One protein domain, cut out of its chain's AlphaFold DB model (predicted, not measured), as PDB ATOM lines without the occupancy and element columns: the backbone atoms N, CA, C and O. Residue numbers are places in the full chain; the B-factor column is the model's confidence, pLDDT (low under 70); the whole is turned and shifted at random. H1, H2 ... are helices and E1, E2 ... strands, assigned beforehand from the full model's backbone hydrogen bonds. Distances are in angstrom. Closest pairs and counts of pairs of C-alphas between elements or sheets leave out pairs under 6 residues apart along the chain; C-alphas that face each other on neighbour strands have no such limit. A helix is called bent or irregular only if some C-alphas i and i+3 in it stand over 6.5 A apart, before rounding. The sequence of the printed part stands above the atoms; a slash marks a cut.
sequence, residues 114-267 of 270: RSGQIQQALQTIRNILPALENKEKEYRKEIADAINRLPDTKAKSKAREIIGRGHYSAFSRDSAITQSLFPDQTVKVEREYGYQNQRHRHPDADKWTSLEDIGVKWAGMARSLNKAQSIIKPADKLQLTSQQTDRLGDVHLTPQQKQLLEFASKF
ATOM      1  N   ARG A 114     -56.875  54.706  42.652       86.31
ATOM      2  CA  ARG A 114     -55.407  54.740  42.734       86.31
ATOM      3  C   ARG A 114     -54.911  54.721  44.172       86.31
ATOM      4  O   ARG A 114     -53.914  54.057  44.455       86.31
ATOM      5  N   SER A 115     -55.621  55.383  45.083       85.00
ATOM      6  CA  SER A 115     -55.292  55.383  46.509       85.00
ATOM      7  C   SER A 115     -55.428  53.974  47.084       85.00
ATOM      8  O   SER A 115     -54.499  53.479  47.723       85.00
ATOM      9  N   GLY A 116     -56.511  53.267  46.742       86.50
ATOM     10  CA  GLY A 116     -56.705  51.860  47.092       86.50
ATOM     11  C   GLY A 116     -55.583  50.953  46.572       86.50
ATOM     12  O   GLY A 116     -55.027  50.165  47.338       86.50
ATOM     13  N   GLN A 117     -55.169  51.110  45.308       88.69
ATOM     14  CA  GLN A 117     -54.048  50.344  44.733       88.69
ATOM     15  C   GLN A 117     -52.730  50.583  45.483       88.69
ATOM     16  O   GLN A 117     -51.989  49.642  45.767       88.69
ATOM     17  N   ILE A 118     -52.437  51.838  45.825       87.50
ATOM     18  CA  ILE A 118     -51.233  52.214  46.572       87.50
ATOM     19  C   ILE A 118     -51.263  51.619  47.984       87.50
ATOM     20  O   ILE A 118     -50.266  51.055  48.438       87.50
ATOM     21  N   GLN A 119     -52.404  51.700  48.674       85.62
ATOM     22  CA  GLN A 119     -52.574  51.111  50.004       85.62
ATOM     23  C   GLN A 119     -52.395  49.589  49.974       85.62
ATOM     24  O   GLN A 119     -51.667  49.040  50.804       85.62
ATOM     25  N   GLN A 120     -52.981  48.911  48.985       88.19
ATOM     26  CA  GLN A 120     -52.822  47.470  48.798       88.19
ATOM     27  C   GLN A 120     -51.366  47.084  48.502       88.19
ATOM     28  O   GLN A 120     -50.851  46.112  49.061       88.19
ATOM     29  N   ALA A 121     -50.672  47.856  47.663       88.19
ATOM     30  CA  ALA A 121     -49.259  47.640  47.367       88.19
ATOM     31  C   ALA A 121     -48.388  47.804  48.621       88.19
ATOM     32  O   ALA A 121     -47.558  46.942  48.910       88.19
ATOM     33  N   LEU A 122     -48.621  48.853  49.417       86.56
ATOM     34  CA  LEU A 122     -47.938  49.042  50.701       86.56
ATOM     35  C   LEU A 122     -48.168  47.860  51.641       86.56
ATOM     36  O   LEU A 122     -47.220  47.384  52.268       86.56
ATOM     37  N   GLN A 123     -49.406  47.377  51.730       87.19
ATOM     38  CA  GLN A 123     -49.724  46.233  52.574       87.19
ATOM     39  C   GLN A 123     -49.028  44.959  52.089       87.19
ATOM     40  O   GLN A 123     -48.462  44.227  52.897       87.19
ATOM     41  N   THR A 124     -48.992  44.731  50.775       89.19
ATOM     42  CA  THR A 124     -48.282  43.597  50.165       89.19
ATOM     43  C   THR A 124     -46.810  43.602  50.568       89.19
ATOM     44  O   THR A 124     -46.309  42.593  51.059       89.19
ATOM     45  N   ILE A 125     -46.121  44.745  50.441       87.19
ATOM     46  CA  ILE A 125     -44.700  44.819  50.800       87.19
ATOM     47  C   ILE A 125     -44.499  44.625  52.312       87.19
ATOM     48  O   ILE A 125     -43.594  43.902  52.721       87.19
ATOM     49  N   ARG A 126     -45.359  45.208  53.159       86.00
ATOM     50  CA  ARG A 126     -45.295  44.990  54.617       86.00
ATOM     51  C   ARG A 126     -45.459  43.521  54.994       86.00
ATOM     52  O   ARG A 126     -44.754  43.058  55.880       86.00
ATOM     53  N   ASN A 127     -46.340  42.797  54.308       88.75
ATOM     54  CA  ASN A 127     -46.585  41.382  54.579       88.75
ATOM     55  C   ASN A 127     -45.403  40.493  54.162       88.75
ATOM     56  O   ASN A 127     -45.091  39.531  54.858       88.75
ATOM     57  N   ILE A 128     -44.725  40.802  53.050       89.06
ATOM     58  CA  ILE A 128     -43.567  40.010  52.592       89.06
ATOM     59  C   ILE A 128     -42.270  40.374  53.316       89.06
ATOM     60  O   ILE A 128     -41.340  39.570  53.323       89.06
ATOM     61  N   LEU A 129     -42.175  41.575  53.896       88.31
ATOM     62  CA  LEU A 129     -40.936  42.079  54.483       88.31
ATOM     63  C   LEU A 129     -40.355  41.122  55.546       88.31
ATOM     64  O   LEU A 129     -39.186  40.764  55.399       88.31
ATOM     65  N   PRO A 130     -41.136  40.595  56.514       90.50
ATOM     66  CA  PRO A 130     -40.629  39.610  57.470       90.50
ATOM     67  C   PRO A 130     -40.116  38.328  56.804       90.50
ATOM     68  O   PRO A 130     -39.117  37.755  57.234       90.50
ATOM     69  N   ALA A 131     -40.768  37.870  55.730       89.38
ATOM     70  CA  ALA A 131     -40.338  36.678  55.001       89.38
ATOM     71  C   ALA A 131     -39.005  36.908  54.270       89.38
ATOM     72  O   ALA A 131     -38.143  36.028  54.277       89.38
ATOM     73  N   LEU A 132     -38.809  38.094  53.683       89.38
ATOM     74  CA  LEU A 132     -37.537  38.489  53.071       89.38
ATOM     75  C   LEU A 132     -36.421  38.596  54.119       89.38
ATOM     76  O   LEU A 132     -35.317  38.118  53.877       89.38
ATOM     77  N   GLU A 133     -36.709  39.173  55.287       90.94
ATOM     78  CA  GLU A 133     -35.759  39.267  56.403       90.94
ATOM     79  C   GLU A 133     -35.363  37.887  56.933       90.94
ATOM     80  O   GLU A 133     -34.186  37.629  57.176       90.94
ATOM     81  N   ASN A 134     -36.322  36.972  57.070       91.75
ATOM     82  CA  ASN A 134     -36.037  35.603  57.493       91.75
ATOM     83  C   ASN A 134     -35.200  34.855  56.451       91.75
ATOM     84  O   ASN A 134     -34.213  34.219  56.810       91.75
ATOM     85  N   LYS A 135     -35.524  34.990  55.160       89.06
ATOM     86  CA  LYS A 135     -34.736  34.379  54.080       89.06
ATOM     87  C   LYS A 135     -33.324  34.953  53.976       89.06
ATOM     88  O   LYS A 135     -32.388  34.211  53.702       89.06
ATOM     89  N   GLU A 136     -33.149  36.255  54.198       92.00
ATOM     90  CA  GLU A 136     -31.821  36.873  54.263       92.00
ATOM     91  C   GLU A 136     -30.990  36.272  55.403       92.00
ATOM     92  O   GLU A 136     -29.853  35.855  55.167       92.00
ATOM     93  N   LYS A 137     -31.584  36.127  56.596       90.19
ATOM     94  CA  LYS A 137     -30.937  35.487  57.751       90.19
ATOM     95  C   LYS A 137     -30.588  34.022  57.489       90.19
ATOM     96  O   LYS A 137     -29.498  33.596  57.867       90.19
ATOM     97  N   GLU A 138     -31.481  33.263  56.851       90.75
ATOM     98  CA  GLU A 138     -31.233  31.871  56.448       90.75
ATOM     99  C   GLU A 138     -30.007  31.776  55.537       90.75
ATOM    100  O   GLU A 138     -29.062  31.062  55.865       90.75
ATOM    101  N   TYR A 139     -29.951  32.567  54.463       90.00
ATOM    102  CA  TYR A 139     -28.791  32.565  53.572       90.00
ATOM    103  C   TYR A 139     -27.511  33.022  54.272       90.00
ATOM    104  O   TYR A 139     -26.449  32.445  54.053       90.00
ATOM    105  N   ARG A 140     -27.585  34.025  55.152       88.75
ATOM    106  CA  ARG A 140     -26.424  34.463  55.935       88.75
ATOM    107  C   ARG A 140     -25.894  33.344  56.839       88.75
ATOM    108  O   ARG A 140     -24.679  33.213  56.990       88.75
ATOM    109  N   LYS A 141     -26.787  32.530  57.412       89.94
ATOM    110  CA  LYS A 141     -26.421  31.337  58.184       89.94
ATOM    111  C   LYS A 141     -25.802  30.262  57.290       89.94
ATOM    112  O   LYS A 141     -24.732  29.769  57.623       89.94
ATOM    113  N   GLU A 142     -26.407  29.964  56.141       88.75
ATOM    114  CA  GLU A 142     -25.862  29.004  55.170       88.75
ATOM    115  C   GLU A 142     -24.452  29.396  54.704       88.75
ATOM    116  O   GLU A 142     -23.559  28.551  54.654       88.75
ATOM    117  N   ILE A 143     -24.217  30.688  54.446       87.44
ATOM    118  CA  ILE A 143     -22.888  31.222  54.124       87.44
ATOM    119  C   ILE A 143     -21.914  30.984  55.283       87.44
ATOM    120  O   ILE A 143     -20.798  30.514  55.062       87.44
ATOM    121  N   ALA A 144     -22.307  31.301  56.520       87.88
ATOM    122  CA  ALA A 144     -21.450  31.104  57.687       87.88
ATOM    123  C   ALA A 144     -21.096  29.621  57.895       87.88
ATOM    124  O   ALA A 144     -19.931  29.295  58.136       87.88
ATOM    125  N   ASP A 145     -22.072  28.728  57.743       86.12
ATOM    126  CA  ASP A 145     -21.886  27.282  57.852       86.12
ATOM    127  C   ASP A 145     -20.966  26.752  56.744       86.12
ATOM    128  O   ASP A 145     -20.057  25.965  57.017       86.12
ATOM    129  N   ALA A 146     -21.131  27.227  55.507       82.25
ATOM    130  CA  ALA A 146     -20.264  26.873  54.389       82.25
ATOM    131  C   ALA A 146     -18.819  27.367  54.590       82.25
ATOM    132  O   ALA A 146     -17.881  26.603  54.367       82.25
ATOM    133  N   ILE A 147     -18.617  28.583  55.120       85.00
ATOM    134  CA  ILE A 147     -17.285  29.070  55.523       85.00
ATOM    135  C   ILE A 147     -16.695  28.180  56.627       85.00
ATOM    136  O   ILE A 147     -15.511  27.851  56.604       85.00
ATOM    137  N   ASN A 148     -17.488  27.762  57.613       85.00
ATOM    138  CA  ASN A 148     -16.978  26.957  58.726       85.00
ATOM    139  C   ASN A 148     -16.503  25.559  58.299       85.00
ATOM    140  O   ASN A 148     -15.593  25.023  58.937       85.00
ATOM    141  N   ARG A 149     -17.054  25.015  57.206       80.00
ATOM    142  CA  ARG A 149     -16.667  23.723  56.606       80.00
ATOM    143  C   ARG A 149     -15.345  23.751  55.834       80.00
ATOM    144  O   ARG A 149     -14.901  22.699  55.383       80.00
ATOM    145  N   LEU A 150     -14.731  24.920  55.665       78.81
ATOM    146  CA  LEU A 150     -13.436  25.060  55.000       78.81
ATOM    147  C   LEU A 150     -12.300  24.464  55.849       78.81
ATOM    148  O   LEU A 150     -12.382  24.517  57.082       78.81
ATOM    149  N   PRO A 151     -11.239  23.933  55.212       73.25
ATOM    150  CA  PRO A 151     -10.246  23.096  55.887       73.25
ATOM    151  C   PRO A 151      -9.355  23.863  56.869       73.25
ATOM    152  O   PRO A 151      -8.993  23.315  57.906       73.25
ATOM    153  N   ASP A 152      -9.035  25.132  56.595       81.31
ATOM    154  CA  ASP A 152      -8.113  25.914  57.426       81.31
ATOM    155  C   ASP A 152      -8.545  27.379  57.637       81.31
ATOM    156  O   ASP A 152      -9.485  27.901  57.028       81.31
ATOM    157  N   THR A 153      -7.857  28.060  58.556       84.62
ATOM    158  CA  THR A 153      -8.126  29.454  58.942       84.62
ATOM    159  C   THR A 153      -7.826  30.461  57.831       84.62
ATOM    160  O   THR A 153      -8.504  31.490  57.754       84.62
ATOM    161  N   LYS A 154      -6.864  30.177  56.949       82.50
ATOM    162  CA  LYS A 154      -6.493  31.048  55.827       82.50
ATOM    163  C   LYS A 154      -7.584  31.029  54.756       82.50
ATOM    164  O   LYS A 154      -8.023  32.097  54.332       82.50
ATOM    165  N   ALA A 155      -8.089  29.850  54.397       78.56
ATOM    166  CA  ALA A 155      -9.225  29.668  53.499       78.56
ATOM    167  C   ALA A 155     -10.488  30.343  54.055       78.56
ATOM    168  O   ALA A 155     -11.161  31.085  53.339       78.56
ATOM    169  N   LYS A 156     -10.763  30.182  55.360       86.38
ATOM    170  CA  LYS A 156     -11.872  30.870  56.053       86.38
ATOM    171  C   LYS A 156     -11.755  32.389  55.989       86.38
ATOM    172  O   LYS A 156     -12.733  33.070  55.687       86.38
ATOM    173  N   SER A 157     -10.567  32.921  56.276       86.50
ATOM    174  CA  SER A 157     -10.298  34.362  56.223       86.50
ATOM    175  C   SER A 157     -10.497  34.908  54.807       86.50
ATOM    176  O   SER A 157     -11.217  35.888  54.609       86.50
ATOM    177  N   LYS A 158      -9.953  34.210  53.801       84.31
ATOM    178  CA  LYS A 158     -10.070  34.622  52.401       84.31
ATOM    179  C   LYS A 158     -11.510  34.573  51.892       84.31
ATOM    180  O   LYS A 158     -11.943  35.505  51.220       84.31
ATOM    181  N   ALA A 159     -12.276  33.544  52.259       84.19
ATOM    182  CA  ALA A 159     -13.693  33.446  51.915       84.19
ATOM    183  C   ALA A 159     -14.499  34.634  52.473       84.19
ATOM    184  O   ALA A 159     -15.280  35.244  51.743       84.19
ATOM    185  N   ARG A 160     -14.267  35.019  53.738       88.44
ATOM    186  CA  ARG A 160     -14.924  36.188  54.355       88.44
ATOM    187  C   ARG A 160     -14.600  37.491  53.626       88.44
ATOM    188  O   ARG A 160     -15.505  38.290  53.410       88.44
ATOM    189  N   GLU A 161     -13.346  37.691  53.221       89.00
ATOM    190  CA  GLU A 161     -12.929  38.865  52.441       89.00
ATOM    191  C   GLU A 161     -13.673  38.939  51.096       89.00
ATOM    192  O   GLU A 161     -14.220  39.983  50.740       89.00
ATOM    193  N   ILE A 162     -13.727  37.824  50.360       86.12
ATOM    194  CA  ILE A 162     -14.371  37.741  49.041       86.12
ATOM    195  C   ILE A 162     -15.884  37.991  49.146       86.12
ATOM    196  O   ILE A 162     -16.436  38.774  48.372       86.12
ATOM    197  N   ILE A 163     -16.545  37.367  50.126       86.00
ATOM    198  CA  ILE A 163     -17.982  37.547  50.390       86.00
ATOM    199  C   ILE A 163     -18.280  38.983  50.817       86.00
ATOM    200  O   ILE A 163     -19.236  39.574  50.323       86.00
ATOM    201  N   GLY A 164     -17.437  39.577  51.668       84.56
ATOM    202  CA  GLY A 164     -17.570  40.975  52.083       84.56
ATOM    203  C   GLY A 164     -17.485  41.965  50.916       84.56
ATOM    204  O   GLY A 164     -18.104  43.023  50.967       84.56
ATOM    205  N   ARG A 165     -16.777  41.604  49.836       87.19
ATOM    206  CA  ARG A 165     -16.720  42.372  48.579       87.19
ATOM    207  C   ARG A 165     -17.836  42.024  47.589       87.19
ATOM    208  O   ARG A 165     -17.935  42.657  46.545       87.19
ATOM    209  N   GLY A 166     -18.667  41.023  47.881       83.62
ATOM    210  CA  GLY A 166     -19.730  40.554  46.987       83.62
ATOM    211  C   GLY A 166     -19.228  39.797  45.752       83.62
ATOM    212  O   GLY A 166     -19.956  39.677  44.768       83.62
ATOM    213  N   HIS A 167     -17.992  39.292  45.772       86.38
ATOM    214  CA  HIS A 167     -17.362  38.623  44.630       86.38
ATOM    215  C   HIS A 167     -17.664  37.117  44.617       86.38
ATOM    216  O   HIS A 167     -16.759  36.290  44.689       86.38
ATOM    217  N   TYR A 168     -18.941  36.733  44.534       83.50
ATOM    218  CA  TYR A 168     -19.330  35.319  44.659       83.50
ATOM    219  C   TYR A 168     -18.831  34.428  43.513       83.50
ATOM    220  O   TYR A 168     -18.562  33.253  43.725       83.50
ATOM    221  N   SER A 169     -18.607  34.993  42.325       82.19
ATOM    222  CA  SER A 169     -18.022  34.268  41.187       82.19
ATOM    223  C   SER A 169     -16.581  33.817  41.437       82.19
ATOM    224  O   SER A 169     -16.085  32.910  40.770       82.19
ATOM    225  N   ALA A 170     -15.898  34.399  42.427       82.50
ATOM    226  CA  ALA A 170     -14.585  33.932  42.846       82.50
ATOM    227  C   ALA A 170     -14.638  32.545  43.505       82.50
ATOM    228  O   ALA A 170     -13.581  31.926  43.613       82.50
ATOM    229  N   PHE A 171     -15.831  32.072  43.901       79.81
ATOM    230  CA  PHE A 171     -16.085  30.710  44.378       79.81
ATOM    231  C   PHE A 171     -16.443  29.722  43.261       79.81
ATOM    232  O   PHE A 171     -16.597  28.529  43.525       79.81
ATOM    233  N   SER A 172     -16.532  30.193  42.014       81.00
ATOM    234  CA  SER A 172     -16.804  29.320  40.876       81.00
ATOM    235  C   SER A 172     -15.697  28.299  40.676       81.00
ATOM    236  O   SER A 172     -14.535  28.510  41.044       81.00
ATOM    237  N   ARG A 173     -16.066  27.174  40.065       72.38
ATOM    238  CA  ARG A 173     -15.141  26.082  39.744       72.38
ATOM    239  C   ARG A 173     -13.957  26.555  38.896       72.38
ATOM    240  O   ARG A 173     -12.829  26.118  39.107       72.38
ATOM    241  N   ASP A 174     -14.230  27.455  37.961       75.81
ATOM    242  CA  ASP A 174     -13.265  27.894  36.953       75.81
ATOM    243  C   ASP A 174     -12.496  29.153  37.388       75.81
ATOM    244  O   ASP A 174     -11.628  29.650  36.671       75.81
ATOM    245  N   SER A 175     -12.776  29.664  38.589       80.88
ATOM    246  CA  SER A 175     -12.064  30.797  39.167       80.88
ATOM    247  C   SER A 175     -10.620  30.423  39.506       80.88
ATOM    248  O   SER A 175     -10.356  29.497  40.277       80.88
ATOM    249  N   ALA A 176      -9.671  31.226  39.018       76.75
ATOM    250  CA  ALA A 176      -8.258  31.118  39.384       76.75
ATOM    251  C   ALA A 176      -8.033  31.227  40.905       76.75
ATOM    252  O   ALA A 176      -7.101  30.635  41.447       76.75
ATOM    253  N   ILE A 177      -8.908  31.951  41.615       73.19
ATOM    254  CA  ILE A 177      -8.857  32.083  43.077       73.19
ATOM    255  C   ILE A 177      -9.231  30.754  43.743       73.19
ATOM    256  O   ILE A 177      -8.533  30.321  44.659       73.19
ATOM    257  N   THR A 178     -10.283  30.085  43.263       70.69
ATOM    258  CA  THR A 178     -10.672  28.748  43.738       70.69
ATOM    259  C   THR A 178      -9.544  27.746  43.511       70.69
ATOM    260  O   THR A 178      -9.155  27.052  44.444       70.69
ATOM    261  N   GLN A 179      -8.964  27.724  42.308       72.12
ATOM    262  CA  GLN A 179      -7.879  26.803  41.948       72.12
ATOM    263  C   GLN A 179      -6.586  27.057  42.737       72.12
ATOM    264  O   GLN A 179      -5.848  26.122  43.030       72.12
ATOM    265  N   SER A 180      -6.307  28.311  43.108       73.38
ATOM    266  CA  SER A 180      -5.149  28.659  43.940       73.38
ATOM    267  C   SER A 180      -5.321  28.234  45.403       73.38
ATOM    268  O   SER A 180      -4.342  27.863  46.049       73.38
ATOM    269  N   LEU A 181      -6.545  28.301  45.933       68.06
ATOM    270  CA  LEU A 181      -6.855  27.939  47.319       68.06
ATOM    271  C   LEU A 181      -7.091  26.433  47.499       68.06
ATOM    272  O   LEU A 181      -6.805  25.901  48.568       68.06
ATOM    273  N   PHE A 182      -7.581  25.759  46.457       66.50
ATOM    274  CA  PHE A 182      -7.871  24.327  46.425       66.50
ATOM    275  C   PHE A 182      -7.321  23.725  45.129       66.50
ATOM    276  O   PHE A 182      -8.091  23.444  44.207       66.50
ATOM    277  N   PRO A 183      -5.994  23.561  45.015       67.06
ATOM    278  CA  PRO A 183      -5.414  22.948  43.833       67.06
ATOM    279  C   PRO A 183      -5.926  21.510  43.694       67.06
ATOM    280  O   PRO A 183      -5.960  20.754  44.669       67.06
ATOM    281  N   ASP A 184      -6.320  21.134  42.476       70.56
ATOM    282  CA  ASP A 184      -6.653  19.746  42.162       70.56
ATOM    283  C   ASP A 184      -5.467  18.846  42.525       70.56
ATOM    284  O   ASP A 184      -4.306  19.136  42.209       70.56
ATOM    285  N   GLN A 185      -5.758  17.722  43.174       70.00
ATOM    286  CA  GLN A 185      -4.735  16.732  43.463       70.00
ATOM    287  C   GLN A 185      -4.320  16.087  42.147       70.00
ATOM    288  O   GLN A 185      -5.142  15.535  41.422       70.00
ATOM    289  N   THR A 186      -3.037  16.165  41.810       71.25
ATOM    290  CA  THR A 186      -2.525  15.507  40.609       71.25
ATOM    291  C   THR A 186      -1.934  14.171  41.017       71.25
ATOM    292  O   THR A 186      -0.913  14.132  41.700       71.25
ATOM    293  N   VAL A 187      -2.577  13.079  40.614       73.56
ATOM    294  CA  VAL A 187      -2.088  11.722  40.871       73.56
ATOM    295  C   VAL A 187      -1.504  11.170  39.578       73.56
ATOM    296  O   VAL A 187      -2.139  11.216  38.521       73.56
ATOM    297  N   LYS A 188      -0.271  10.660  39.647       74.81
ATOM    298  CA  LYS A 188       0.319   9.890  38.549       74.81
ATOM    299  C   LYS A 188      -0.330   8.517  38.543       74.81
ATOM    300  O   LYS A 188      -0.151   7.751  39.484       74.81
ATOM    301  N   VAL A 189      -1.077   8.222  37.489       77.00
ATOM    302  CA  VAL A 189      -1.705   6.918  37.296       77.00
ATOM    303  C   VAL A 189      -0.919   6.183  36.224       77.00
ATOM    304  O   VAL A 189      -0.724   6.704  35.123       77.00
ATOM    305  N   GLU A 190      -0.437   4.995  36.566       71.75
ATOM    306  CA  GLU A 190       0.229   4.101  35.627       71.75
ATOM    307  C   GLU A 190      -0.808   3.522  34.659       71.75
ATOM    308  O   GLU A 190      -1.872   3.052  35.067       71.75
ATOM    309  N   ARG A 191      -0.534   3.630  33.360       77.50
ATOM    310  CA  ARG A 191      -1.339   3.051  32.281       77.50
ATOM    311  C   ARG A 191      -0.444   2.203  31.383       77.50
ATOM    312  O   ARG A 191       0.777   2.289  31.449       77.50
ATOM    313  N   GLU A 192      -1.077   1.434  30.502       72.88
ATOM    314  CA  GLU A 192      -0.457   0.463  29.584       72.88
ATOM    315  C   GLU A 192       0.717   1.024  28.747       72.88
ATOM    316  O   GLU A 192       1.594   0.272  28.343       72.88
ATOM    317  N   TYR A 193       0.793   2.352  28.563       71.19
ATOM    318  CA  TYR A 193       1.879   3.045  27.855       71.19
ATOM    319  C   TYR A 193       2.507   4.196  28.672       71.19
ATOM    320  O   TYR A 193       2.829   5.254  28.129       71.19
ATOM    321  N   GLY A 194       2.668   4.017  29.988       78.25
ATOM    322  CA  GLY A 194       3.385   4.942  30.877       78.25
ATOM    323  C   GLY A 194       2.494   5.726  31.846       78.25
ATOM    324  O   GLY A 194       1.320   5.418  32.048       78.25
ATOM    325  N   TYR A 195       3.060   6.755  32.486       73.62
ATOM    326  CA  TYR A 195       2.362   7.546  33.505       73.62
ATOM    327  C   TYR A 195       1.558   8.692  32.888       73.62
ATOM    328  O   TYR A 195       2.109   9.549  32.197       73.62
ATOM    329  N   GLN A 196       0.267   8.772  33.217       73.00
ATOM    330  CA  GLN A 196      -0.551   9.958  32.960       73.00
ATOM    331  C   GLN A 196      -0.889  10.670  34.269       73.00
ATOM    332  O   GLN A 196      -1.276  10.050  35.258       73.00
ATOM    333  N   ASN A 197      -0.783  11.998  34.259       74.25
ATOM    334  CA  ASN A 197      -1.274  12.831  35.349       74.25
ATOM    335  C   ASN A 197      -2.803  12.895  35.268       74.25
ATOM    336  O   ASN A 197      -3.346  13.524  34.359       74.25
ATOM    337  N   GLN A 198      -3.496  12.274  36.217       71.06
ATOM    338  CA  GLN A 198      -4.924  12.500  36.406       71.06
ATOM    339  C   GLN A 198      -5.124  13.584  37.456       71.06
ATOM    340  O   GLN A 198      -4.558  13.533  38.548       71.06
ATOM    341  N   ARG A 199      -5.939  14.583  37.110       70.81
ATOM    342  CA  ARG A 199      -6.406  15.582  38.068       70.81
ATOM    343  C   ARG A 199      -7.605  15.005  38.800       70.81
ATOM    344  O   ARG A 199      -8.626  14.692  38.189       70.81
ATOM    345  N   HIS A 200      -7.465  14.847  40.102       68.94
ATOM    346  CA  HIS A 200      -8.552  14.530  41.002       68.94
ATOM    347  C   HIS A 200      -9.012  15.808  41.671       68.94
ATOM    348  O   HIS A 200      -8.224  16.589  42.209       68.94
ATOM    349  N   ARG A 201     -10.324  16.012  41.603       66.56
ATOM    350  CA  ARG A 201     -10.982  17.148  42.218       66.56
ATOM    351  C   ARG A 201     -10.659  17.155  43.707       66.56
ATOM    352  O   ARG A 201     -10.756  16.111  44.355       66.56
ATOM    353  N   HIS A 202     -10.309  18.319  44.249       68.00
ATOM    354  CA  HIS A 202     -10.161  18.446  45.694       68.00
ATOM    355  C   HIS A 202     -11.470  17.982  46.374       68.00
ATOM    356  O   HIS A 202     -12.542  18.438  45.964       68.00
ATOM    357  N   PRO A 203     -11.431  17.101  47.390       66.62
ATOM    358  CA  PRO A 203     -12.637  16.514  47.994       66.62
ATOM    359  C   PRO A 203     -13.590  17.558  48.601       66.62
ATOM    360  O   PRO A 203     -14.784  17.311  48.749       66.62
ATOM    361  N   ASP A 204     -13.081  18.756  48.890       67.12
ATOM    362  CA  ASP A 204     -13.867  19.892  49.385       67.12
ATOM    363  C   ASP A 204     -14.322  20.886  48.298       67.12
ATOM    364  O   ASP A 204     -14.966  21.885  48.619       67.12
ATOM    365  N   ALA A 205     -14.037  20.646  47.014       68.19
ATOM    366  CA  ALA A 205     -14.377  21.582  45.936       68.19
ATOM    367  C   ALA A 205     -15.894  21.816  45.793       68.19
ATOM    368  O   ALA A 205     -16.310  22.925  45.468       68.19
ATOM    369  N   ASP A 206     -16.726  20.805  46.073       70.25
ATOM    370  CA  ASP A 206     -18.194  20.945  46.090       70.25
ATOM    371  C   ASP A 206     -18.690  21.855  47.223       70.25
ATOM    372  O   ASP A 206     -19.672  22.585  47.076       70.25
ATOM    373  N   LYS A 207     -17.977  21.859  48.356       69.50
ATOM    374  CA  LYS A 207     -18.280  22.743  49.488       69.50
ATOM    375  C   LYS A 207     -18.007  24.204  49.120       69.50
ATOM    376  O   LYS A 207     -18.727  25.084  49.585       69.50
ATOM    377  N   TRP A 208     -17.031  24.458  48.248       69.56
ATOM    378  CA  TRP A 208     -16.682  25.796  47.769       69.56
ATOM    379  C   TRP A 208     -17.633  26.315  46.689       69.56
ATOM    380  O   TRP A 208     -18.112  27.437  46.807       69.56
ATOM    381  N   THR A 209     -17.996  25.500  45.692       70.19
ATOM    382  CA  THR A 209     -18.952  25.922  44.649       70.19
ATOM    383  C   THR A 209     -20.335  26.240  45.225       70.19
ATOM    384  O   THR A 209     -21.019  27.127  44.727       70.19
ATOM    385  N   SER A 210     -20.720  25.615  46.348       78.25
ATOM    386  CA  SER A 210     -21.949  25.992  47.061       78.25
ATOM    387  C   SER A 210     -21.957  27.444  47.574       78.25
ATOM    388  O   SER A 210     -23.024  28.046  47.668       78.25
ATOM    389  N   LEU A 211     -20.790  28.048  47.857       81.50
ATOM    390  CA  LEU A 211     -20.695  29.449  48.293       81.50
ATOM    391  C   LEU A 211     -21.022  30.432  47.167       81.50
ATOM    392  O   LEU A 211     -21.543  31.513  47.450       81.50
ATOM    393  N   GLU A 212     -20.745  30.069  45.912       86.06
ATOM    394  CA  GLU A 212     -21.172  30.859  44.758       86.06
ATOM    395  C   GLU A 212     -22.701  30.906  44.696       86.06
ATOM    396  O   GLU A 212     -23.291  31.987  44.748       86.06
ATOM    397  N   ASP A 213     -23.345  29.737  44.683       86.00
ATOM    398  CA  ASP A 213     -24.800  29.613  44.572       86.00
ATOM    399  C   ASP A 213     -25.537  30.307  45.723       86.00
ATOM    400  O   ASP A 213     -26.478  31.079  45.506       86.00
ATOM    401  N   ILE A 214     -25.116  30.044  46.964       86.69
ATOM    402  CA  ILE A 214     -25.722  30.641  48.161       86.69
ATOM    403  C   ILE A 214     -25.450  32.151  48.179       86.69
ATOM    404  O   ILE A 214     -26.348  32.940  48.475       86.69
ATOM    405  N   GLY A 215     -24.243  32.576  47.801       85.81
ATOM    406  CA  GLY A 215     -23.854  33.980  47.737       85.81
ATOM    407  C   GLY A 215     -24.659  34.794  46.722       85.81
ATOM    408  O   GLY A 215     -25.153  35.878  47.040       85.81
ATOM    409  N   VAL A 216     -24.878  34.247  45.522       87.69
ATOM    410  CA  VAL A 216     -25.727  34.862  44.489       87.69
ATOM    411  C   VAL A 216     -27.174  34.984  44.972       87.69
ATOM    412  O   VAL A 216     -27.792  36.047  44.816       87.69
ATOM    413  N   LYS A 217     -27.714  33.934  45.607       88.94
ATOM    414  CA  LYS A 217     -29.065  33.951  46.195       88.94
ATOM    415  C   LYS A 217     -29.185  34.983  47.316       88.94
ATOM    416  O   LYS A 217     -30.134  35.773  47.305       88.94
ATOM    417  N   TRP A 218     -28.210  35.041  48.223       90.00
ATOM    418  CA  TRP A 218     -28.149  36.042  49.289       90.00
ATOM    419  C   TRP A 218     -28.109  37.460  48.721       90.00
ATOM    420  O   TRP A 218     -28.918  38.291  49.115       90.00
ATOM    421  N   ALA A 219     -27.256  37.739  47.732       87.31
ATOM    422  CA  ALA A 219     -27.167  39.060  47.112       87.31
ATOM    423  C   ALA A 219     -28.462  39.464  46.386       87.31
ATOM    424  O   ALA A 219     -28.863  40.633  46.399       87.31
ATOM    425  N   GLY A 220     -29.148  38.514  45.745       88.69
ATOM    426  CA  GLY A 220     -30.490  38.726  45.195       88.69
ATOM    427  C   GLY A 220     -31.518  39.071  46.279       88.69
ATOM    428  O   GLY A 220     -32.281  40.033  46.130       88.69
ATOM    429  N   MET A 221     -31.494  38.333  47.390       88.75
ATOM    430  CA  MET A 221     -32.379  38.548  48.534       88.75
ATOM    431  C   MET A 221     -32.109  39.890  49.223       88.75
ATOM    432  O   MET A 221     -33.027  40.688  49.376       88.75
ATOM    433  N   ALA A 222     -30.852  40.198  49.542       86.56
ATOM    434  CA  ALA A 222     -30.431  41.446  50.171       86.56
ATOM    435  C   ALA A 222     -30.791  42.671  49.317       86.56
ATOM    436  O   ALA A 222     -31.276  43.666  49.845       86.56
ATOM    437  N   ARG A 223     -30.644  42.597  47.984       89.06
ATOM    438  CA  ARG A 223     -31.121  43.657  47.074       89.06
ATOM    439  C   ARG A 223     -32.638  43.828  47.128       89.06
ATOM    440  O   ARG A 223     -33.117  44.958  47.149       89.06
ATOM    441  N   SER A 224     -33.385  42.727  47.159       87.38
ATOM    442  CA  SER A 224     -34.850  42.759  47.243       87.38
ATOM    443  C   SER A 224     -35.321  43.335  48.577       87.38
ATOM    444  O   SER A 224     -36.209  44.184  48.594       87.38
ATOM    445  N   LEU A 225     -34.673  42.938  49.673       87.94
ATOM    446  CA  LEU A 225     -34.917  43.455  51.013       87.94
ATOM    447  C   LEU A 225     -34.571  44.942  51.105       87.94
ATOM    448  O   LEU A 225     -35.407  45.728  51.532       87.94
ATOM    449  N   ASN A 226     -33.390  45.353  50.636       88.50
ATOM    450  CA  ASN A 226     -32.986  46.758  50.613       88.50
ATOM    451  C   ASN A 226     -33.943  47.608  49.777       88.50
ATOM    452  O   ASN A 226     -34.272  48.712  50.192       88.50
ATOM    453  N   LYS A 227     -34.434  47.095  48.640       87.38
ATOM    454  CA  LYS A 227     -35.426  47.790  47.810       87.38
ATOM    455  C   LYS A 227     -36.792  47.881  48.496       87.38
ATOM    456  O   LYS A 227     -37.395  48.948  48.502       87.38
ATOM    457  N   ALA A 228     -37.273  46.801  49.110       84.00
ATOM    458  CA  ALA A 228     -38.505  46.824  49.902       84.00
ATOM    459  C   ALA A 228     -38.394  47.829  51.058       84.00
ATOM    460  O   ALA A 228     -39.270  48.668  51.262       84.00
ATOM    461  N   GLN A 229     -37.270  47.797  51.773       86.00
ATOM    462  CA  GLN A 229     -36.981  48.718  52.856       86.00
ATOM    463  C   GLN A 229     -36.788  50.150  52.360       86.00
ATOM    464  O   GLN A 229     -37.244  51.042  53.045       86.00
ATOM    465  N   SER A 230     -36.185  50.424  51.201       84.38
ATOM    466  CA  SER A 230     -36.071  51.798  50.683       84.38
ATOM    467  C   SER A 230     -37.417  52.374  50.240       84.38
ATOM    468  O   SER A 230     -37.585  53.585  50.226       84.38
ATOM    469  N   ILE A 231     -38.369  51.513  49.865       78.44
ATOM    470  CA  ILE A 231     -39.744  51.912  49.538       78.44
ATOM    471  C   ILE A 231     -40.558  52.183  50.822       78.44
ATOM    472  O   ILE A 231     -41.451  53.025  50.804       78.44
ATOM    473  N   ILE A 232     -40.269  51.482  51.933       75.38
ATOM    474  CA  ILE A 232     -41.052  51.550  53.186       75.38
ATOM    475  C   ILE A 232     -40.411  52.419  54.290       75.38
ATOM    476  O   ILE A 232     -41.145  53.035  55.068       75.38
ATOM    477  N   LYS A 233     -39.073  52.459  54.404       71.62
ATOM    478  CA  LYS A 233     -38.323  53.318  55.341       71.62
ATOM    479  C   LYS A 233     -38.631  54.771  54.941       71.62
ATOM    480  O   LYS A 233     -38.513  55.114  53.773       71.62
ATOM    481  N   PRO A 234     -39.135  55.604  55.847       63.81
ATOM    482  CA  PRO A 234     -40.151  56.607  55.536       63.81
ATOM    483  C   PRO A 234     -39.575  57.913  54.971       63.81
ATOM    484  O   PRO A 234     -38.484  58.316  55.358       63.81
ATOM    485  N   ALA A 235     -40.366  58.626  54.159       48.88
ATOM    486  CA  ALA A 235     -40.228  60.082  54.045       48.88
ATOM    487  C   ALA A 235     -41.547  60.820  53.811       48.88
ATOM    488  O   ALA A 235     -41.625  61.955  54.237       48.88
ATOM    489  N   ASP A 236     -42.600  60.202  53.259       54.53
ATOM    490  CA  ASP A 236     -43.940  60.789  53.349       54.53
ATOM    491  C   ASP A 236     -45.031  59.762  53.004       54.53
ATOM    492  O   ASP A 236     -45.365  59.535  51.838       54.53
ATOM    493  N   LYS A 237     -45.660  59.160  54.029       57.44
ATOM    494  CA  LYS A 237     -46.946  58.452  53.841       57.44
ATOM    495  C   LYS A 237     -47.940  59.350  53.089       57.44
ATOM    496  O   LYS A 237     -48.685  58.842  52.262       57.44
ATOM    497  N   LEU A 238     -47.870  60.662  53.338       55.62
ATOM    498  CA  LEU A 238     -48.651  61.705  52.680       55.62
ATOM    499  C   LEU A 238     -48.309  61.889  51.191       55.62
ATOM    500  O   LEU A 238     -49.226  62.109  50.417       55.62
ATOM    501  N   GLN A 239     -47.050  61.745  50.761       62.38
ATOM    502  CA  GLN A 239     -46.624  61.873  49.353       62.38
ATOM    503  C   GLN A 239     -46.925  60.613  48.547       62.38
ATOM    504  O   GLN A 239     -47.175  60.675  47.347       62.38
ATOM    505  N   LEU A 240     -46.900  59.447  49.198       65.88
ATOM    506  CA  LEU A 240     -47.307  58.208  48.546       65.88
ATOM    507  C   LEU A 240     -48.818  58.152  48.350       65.88
ATOM    508  O   LEU A 240     -49.250  57.535  47.387       65.88
ATOM    509  N   THR A 241     -49.621  58.794  49.198       66.25
ATOM    510  CA  THR A 241     -51.081  58.856  49.022       66.25
ATOM    511  C   THR A 241     -51.567  60.130  48.339       66.25
ATOM    512  O   THR A 241     -52.707  60.146  47.882       66.25
ATOM    513  N   SER A 242     -50.748  61.183  48.257       72.75
ATOM    514  CA  SER A 242     -51.110  62.396  47.527       72.75
ATOM    515  C   SER A 242     -51.111  62.119  46.034       72.75
ATOM    516  O   SER A 242     -50.286  61.382  45.489       72.75
ATOM    517  N   GLN A 243     -52.101  62.686  45.368       78.06
ATOM    518  CA  GLN A 243     -52.326  62.472  43.955       78.06
ATOM    519  C   GLN A 243     -52.583  63.814  43.309       78.06
ATOM    520  O   GLN A 243     -53.297  64.654  43.852       78.06
ATOM    521  N   GLN A 244     -51.958  64.013  42.157       80.56
ATOM    522  CA  GLN A 244     -52.221  65.163  41.312       80.56
ATOM    523  C   GLN A 244     -53.128  64.707  40.186       80.56
ATOM    524  O   GLN A 244     -52.858  63.680  39.565       80.56
ATOM    525  N   THR A 245     -54.188  65.459  39.930       81.56
ATOM    526  CA  THR A 245     -55.057  65.240  38.780       81.56
ATOM    527  C   THR A 245     -54.784  66.291  37.713       81.56
ATOM    528  O   THR A 245     -54.483  67.443  38.028       81.56
ATOM    529  N   ASP A 246     -54.845  65.901  36.441       83.38
ATOM    530  CA  ASP A 246     -54.853  66.873  35.352       83.38
ATOM    531  C   ASP A 246     -56.211  67.580  35.231       83.38
ATOM    532  O   ASP A 246     -57.186  67.263  35.917       83.38
ATOM    533  N   ARG A 247     -56.285  68.529  34.292       78.69
ATOM    534  CA  ARG A 247     -57.509  69.275  33.959       78.69
ATOM    535  C   ARG A 247     -58.659  68.391  33.456       78.69
ATOM    536  O   ARG A 247     -59.754  68.896  33.265       78.69
ATOM    537  N   LEU A 248     -58.412  67.108  33.202       78.75
ATOM    538  CA  LEU A 248     -59.383  66.135  32.708       78.75
ATOM    539  C   LEU A 248     -59.680  65.037  33.751       78.75
ATOM    540  O   LEU A 248     -60.344  64.047  33.426       78.75
ATOM    541  N   GLY A 249     -59.187  65.191  34.986       76.69
ATOM    542  CA  GLY A 249     -59.411  64.269  36.099       76.69
ATOM    543  C   GLY A 249     -58.583  62.980  36.046       76.69
ATOM    544  O   GLY A 249     -58.935  61.999  36.706       76.69
ATOM    545  N   ASP A 250     -57.505  62.928  35.257       81.94
ATOM    546  CA  ASP A 250     -56.570  61.798  35.273       81.94
ATOM    547  C   ASP A 250     -55.542  61.950  36.390       81.94
ATOM    548  O   ASP A 250     -54.880  62.976  36.510       81.94
ATOM    549  N   VAL A 251     -55.358  60.886  37.172       85.12
ATOM    550  CA  VAL A 251     -54.372  60.842  38.256       85.12
ATOM    551  C   VAL A 251     -52.964  60.603  37.713       85.12
ATOM    552  O   VAL A 251     -52.683  59.583  37.074       85.12
ATOM    553  N   HIS A 252     -52.044  61.491  38.067       85.06
ATOM    554  CA  HIS A 252     -50.617  61.345  37.838       85.06
ATOM    555  C   HIS A 252     -49.933  60.660  39.014       85.06
ATOM    556  O   HIS A 252     -49.928  61.155  40.140       85.06
ATOM    557  N   LEU A 253     -49.297  59.526  38.719       84.69
ATOM    558  CA  LEU A 253     -48.475  58.812  39.685       84.69
ATOM    559  C   LEU A 253     -47.050  59.366  39.706       84.69
ATOM    560  O   LEU A 253     -46.397  59.461  38.657       84.69
ATOM    561  N   THR A 254     -46.538  59.637  40.902       84.88
ATOM    562  CA  THR A 254     -45.135  59.991  41.125       84.88
ATOM    563  C   THR A 254     -44.215  58.819  40.753       84.88
ATOM    564  O   THR A 254     -44.640  57.655  40.751       84.88
ATOM    565  N   PRO A 255     -42.926  59.069  40.453       84.12
ATOM    566  CA  PRO A 255     -41.962  57.993  40.212       84.12
ATOM    567  C   PRO A 255     -41.911  56.965  41.351       84.12
ATOM    568  O   PRO A 255     -41.803  55.768  41.095       84.12
ATOM    569  N   GLN A 256     -42.063  57.411  42.600       81.44
ATOM    570  CA  GLN A 256     -42.079  56.544  43.778       81.44
ATOM    571  C   GLN A 256     -43.335  55.663  43.833       81.44
ATOM    572  O   GLN A 256     -43.223  54.458  44.050       81.44
ATOM    573  N   GLN A 257     -44.522  56.220  43.565       84.12
ATOM    574  CA  GLN A 257     -45.766  55.441  43.478       84.12
ATOM    575  C   GLN A 257     -45.690  54.385  42.367       84.12
ATOM    576  O   GLN A 257     -46.108  53.246  42.563       84.12
ATOM    577  N   LYS A 258     -45.095  54.723  41.215       87.19
ATOM    578  CA  LYS A 258     -44.865  53.756  40.127       87.19
ATOM    579  C   LYS A 258     -43.938  52.622  40.566       87.19
ATOM    580  O   LYS A 258     -44.272  51.461  40.354       87.19
ATOM    581  N   GLN A 259     -42.818  52.943  41.217       86.44
ATOM    582  CA  GLN A 259     -41.883  51.940  41.740       86.44
ATOM    583  C   GLN A 259     -42.523  51.034  42.799       86.44
ATOM    584  O   GLN A 259     -42.271  49.829  42.797       86.44
ATOM    585  N   LEU A 260     -43.360  51.594  43.677       87.31
ATOM    586  CA  LEU A 260     -44.133  50.851  44.671       87.31
ATOM    587  C   LEU A 260     -45.066  49.834  43.999       87.31
ATOM    588  O   LEU A 260     -45.017  48.651  44.333       87.31
ATOM    589  N   LEU A 261     -45.887  50.285  43.045       89.00
ATOM    590  CA  LEU A 261     -46.831  49.422  42.327       89.00
ATOM    591  C   LEU A 261     -46.102  48.335  41.528       89.00
ATOM    592  O   LEU A 261     -46.484  47.168  41.579       89.00
ATOM    593  N   GLU A 262     -45.019  48.694  40.835       90.19
ATOM    594  CA  GLU A 262     -44.207  47.741  40.077       90.19
ATOM    595  C   GLU A 262     -43.586  46.687  41.003       90.19
ATOM    596  O   GLU A 262     -43.646  45.491  40.718       90.19
ATOM    597  N   PHE A 263     -43.012  47.104  42.133       88.06
ATOM    598  CA  PHE A 263     -42.399  46.177  43.075       88.06
ATOM    599  C   PHE A 263     -43.439  45.251  43.708       88.06
ATOM    600  O   PHE A 263     -43.227  44.042  43.718       88.06
ATOM    601  N   ALA A 264     -44.573  45.788  44.167       88.12
ATOM    602  CA  ALA A 264     -45.655  44.995  44.747       88.12
ATOM    603  C   ALA A 264     -46.234  43.977  43.750       88.12
ATOM    604  O   ALA A 264     -46.480  42.834  44.128       88.12
ATOM    605  N   SER A 265     -46.347  44.336  42.464       89.81
ATOM    606  CA  SER A 265     -46.870  43.433  41.426       89.81
ATOM    607  C   SER A 265     -46.082  42.122  41.286       89.81
ATOM    608  O   SER A 265     -46.649  41.096  40.916       89.81
ATOM    609  N   LYS A 266     -44.792  42.113  41.658       87.88
ATOM    610  CA  LYS A 266     -43.944  40.904  41.660       87.88
ATOM    611  C   LYS A 266     -44.355  39.881  42.721       87.88
ATOM    612  O   LYS A 266     -43.932  38.729  42.644       87.88
ATOM    613  N   PHE A 267     -45.164  40.297  43.693       82.19
ATOM    614  CA  PHE A 267     -45.597  39.488  44.828       82.19
ATOM    615  C   PHE A 267     -47.113  39.256  44.860       82.19
ATOM    616  O   PHE A 267     -47.547  38.354  45.559       82.19
TER     617      PHE A 267
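What this domain is: This is residues 114 to 267 of the 270 residues of an uncharacterized protein of Izhakiella australiensis (UniProt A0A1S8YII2). Two long helices, the bent H1 and H5, lie side by side as the shaft of a rod; a strand hairpin, E1 and E2, extends beyond one end, with the shorter H2, H3 and H4 gathered near that end. At the other end H7 crosses arm H1a, H6 packs on H1a, and residues 242 to 254 make a long loop. The printed part has 154 residues, in the order H1 H2 H3 H4 E1 E2 H5 H6 H7: seven named helices and two named strands in an antiparallel sheet, mostly helix. It is extended, with a radius of gyration of the C-alphas of 24.5 A and spans of 89 by 31 by 21 A.

How they stand to each other: Start at the hub, H1, residues 114 to 148, assigned as one helix by its hydrogen bonds but bent: C-alphas 127 and 130 are 6.9 A apart. Its arms, H1a to residue 127 and H1b from 130, stand at a shallow tilt of 34 degrees, only just short of steep. H1b touches H2, residues 153 to 164, as a helical hairpin, closest at the C-alphas of Ile 147 and Lys 156, 5.7 A. H1b also touches H5, residues 205 to 232, at a shallow tilt of 27 degrees, opposite ways; the C-alphas of Tyr 139 and Trp 218 are closest, 5.6 A. H3, residues 168 to 171, touches H5 at Tyr 168 and Glu 212, C-alphas 4.8 A apart. H4, residues 176 to 181, touches H3 only at the corner, closest at the C-alphas of Phe 171 and Thr 178, 5.8 A. E1, residues 185 to 191, and E2, residues 194 to 200, form an antiparallel hairpin; N 187 and O 198 are within hydrogen-bond range, 2.9 A. H7, residues 255 to 265, touches H1a at a steep tilt of 58 degrees, closest at the C-alphas of Ala 121 and Ala 264, 5.2 A. H6, residues 237 to 241, touches H1a at Ser 115 and Thr 241, C-alphas 6.0 A apart. Every O i to N i+4 pair is within hydrogen-bond range in H1a, H1b, H2, H4, H6 and H7, and 22 of 24 in H5; H3 is too short for one.

Where its parts are: Find C-alpha 114 at (-55.407, 54.740, 42.734); H1a runs 19.9 A from there, and H1b 26.9 A. H5 runs 40.8 A from C-alpha 205 at (-14.377, 21.582, 45.936). H2 is 16.4 A long, E1 18.0 A and E2 18.4 A. H7 runs 15.4 A to C-alpha 265 at (-46.870, 43.433, 41.426).

The domain as a whole: The C-alphas farthest apart, those of Glu 192 and Arg 247, are 89.5 A apart. The printed part has no cut, and its one long link is H6 to H7. Mean pLDDT of the printed part is 80.7; residues 181 to 183, 200 to 205, 207 to 208 and 234 to 241 are under 70.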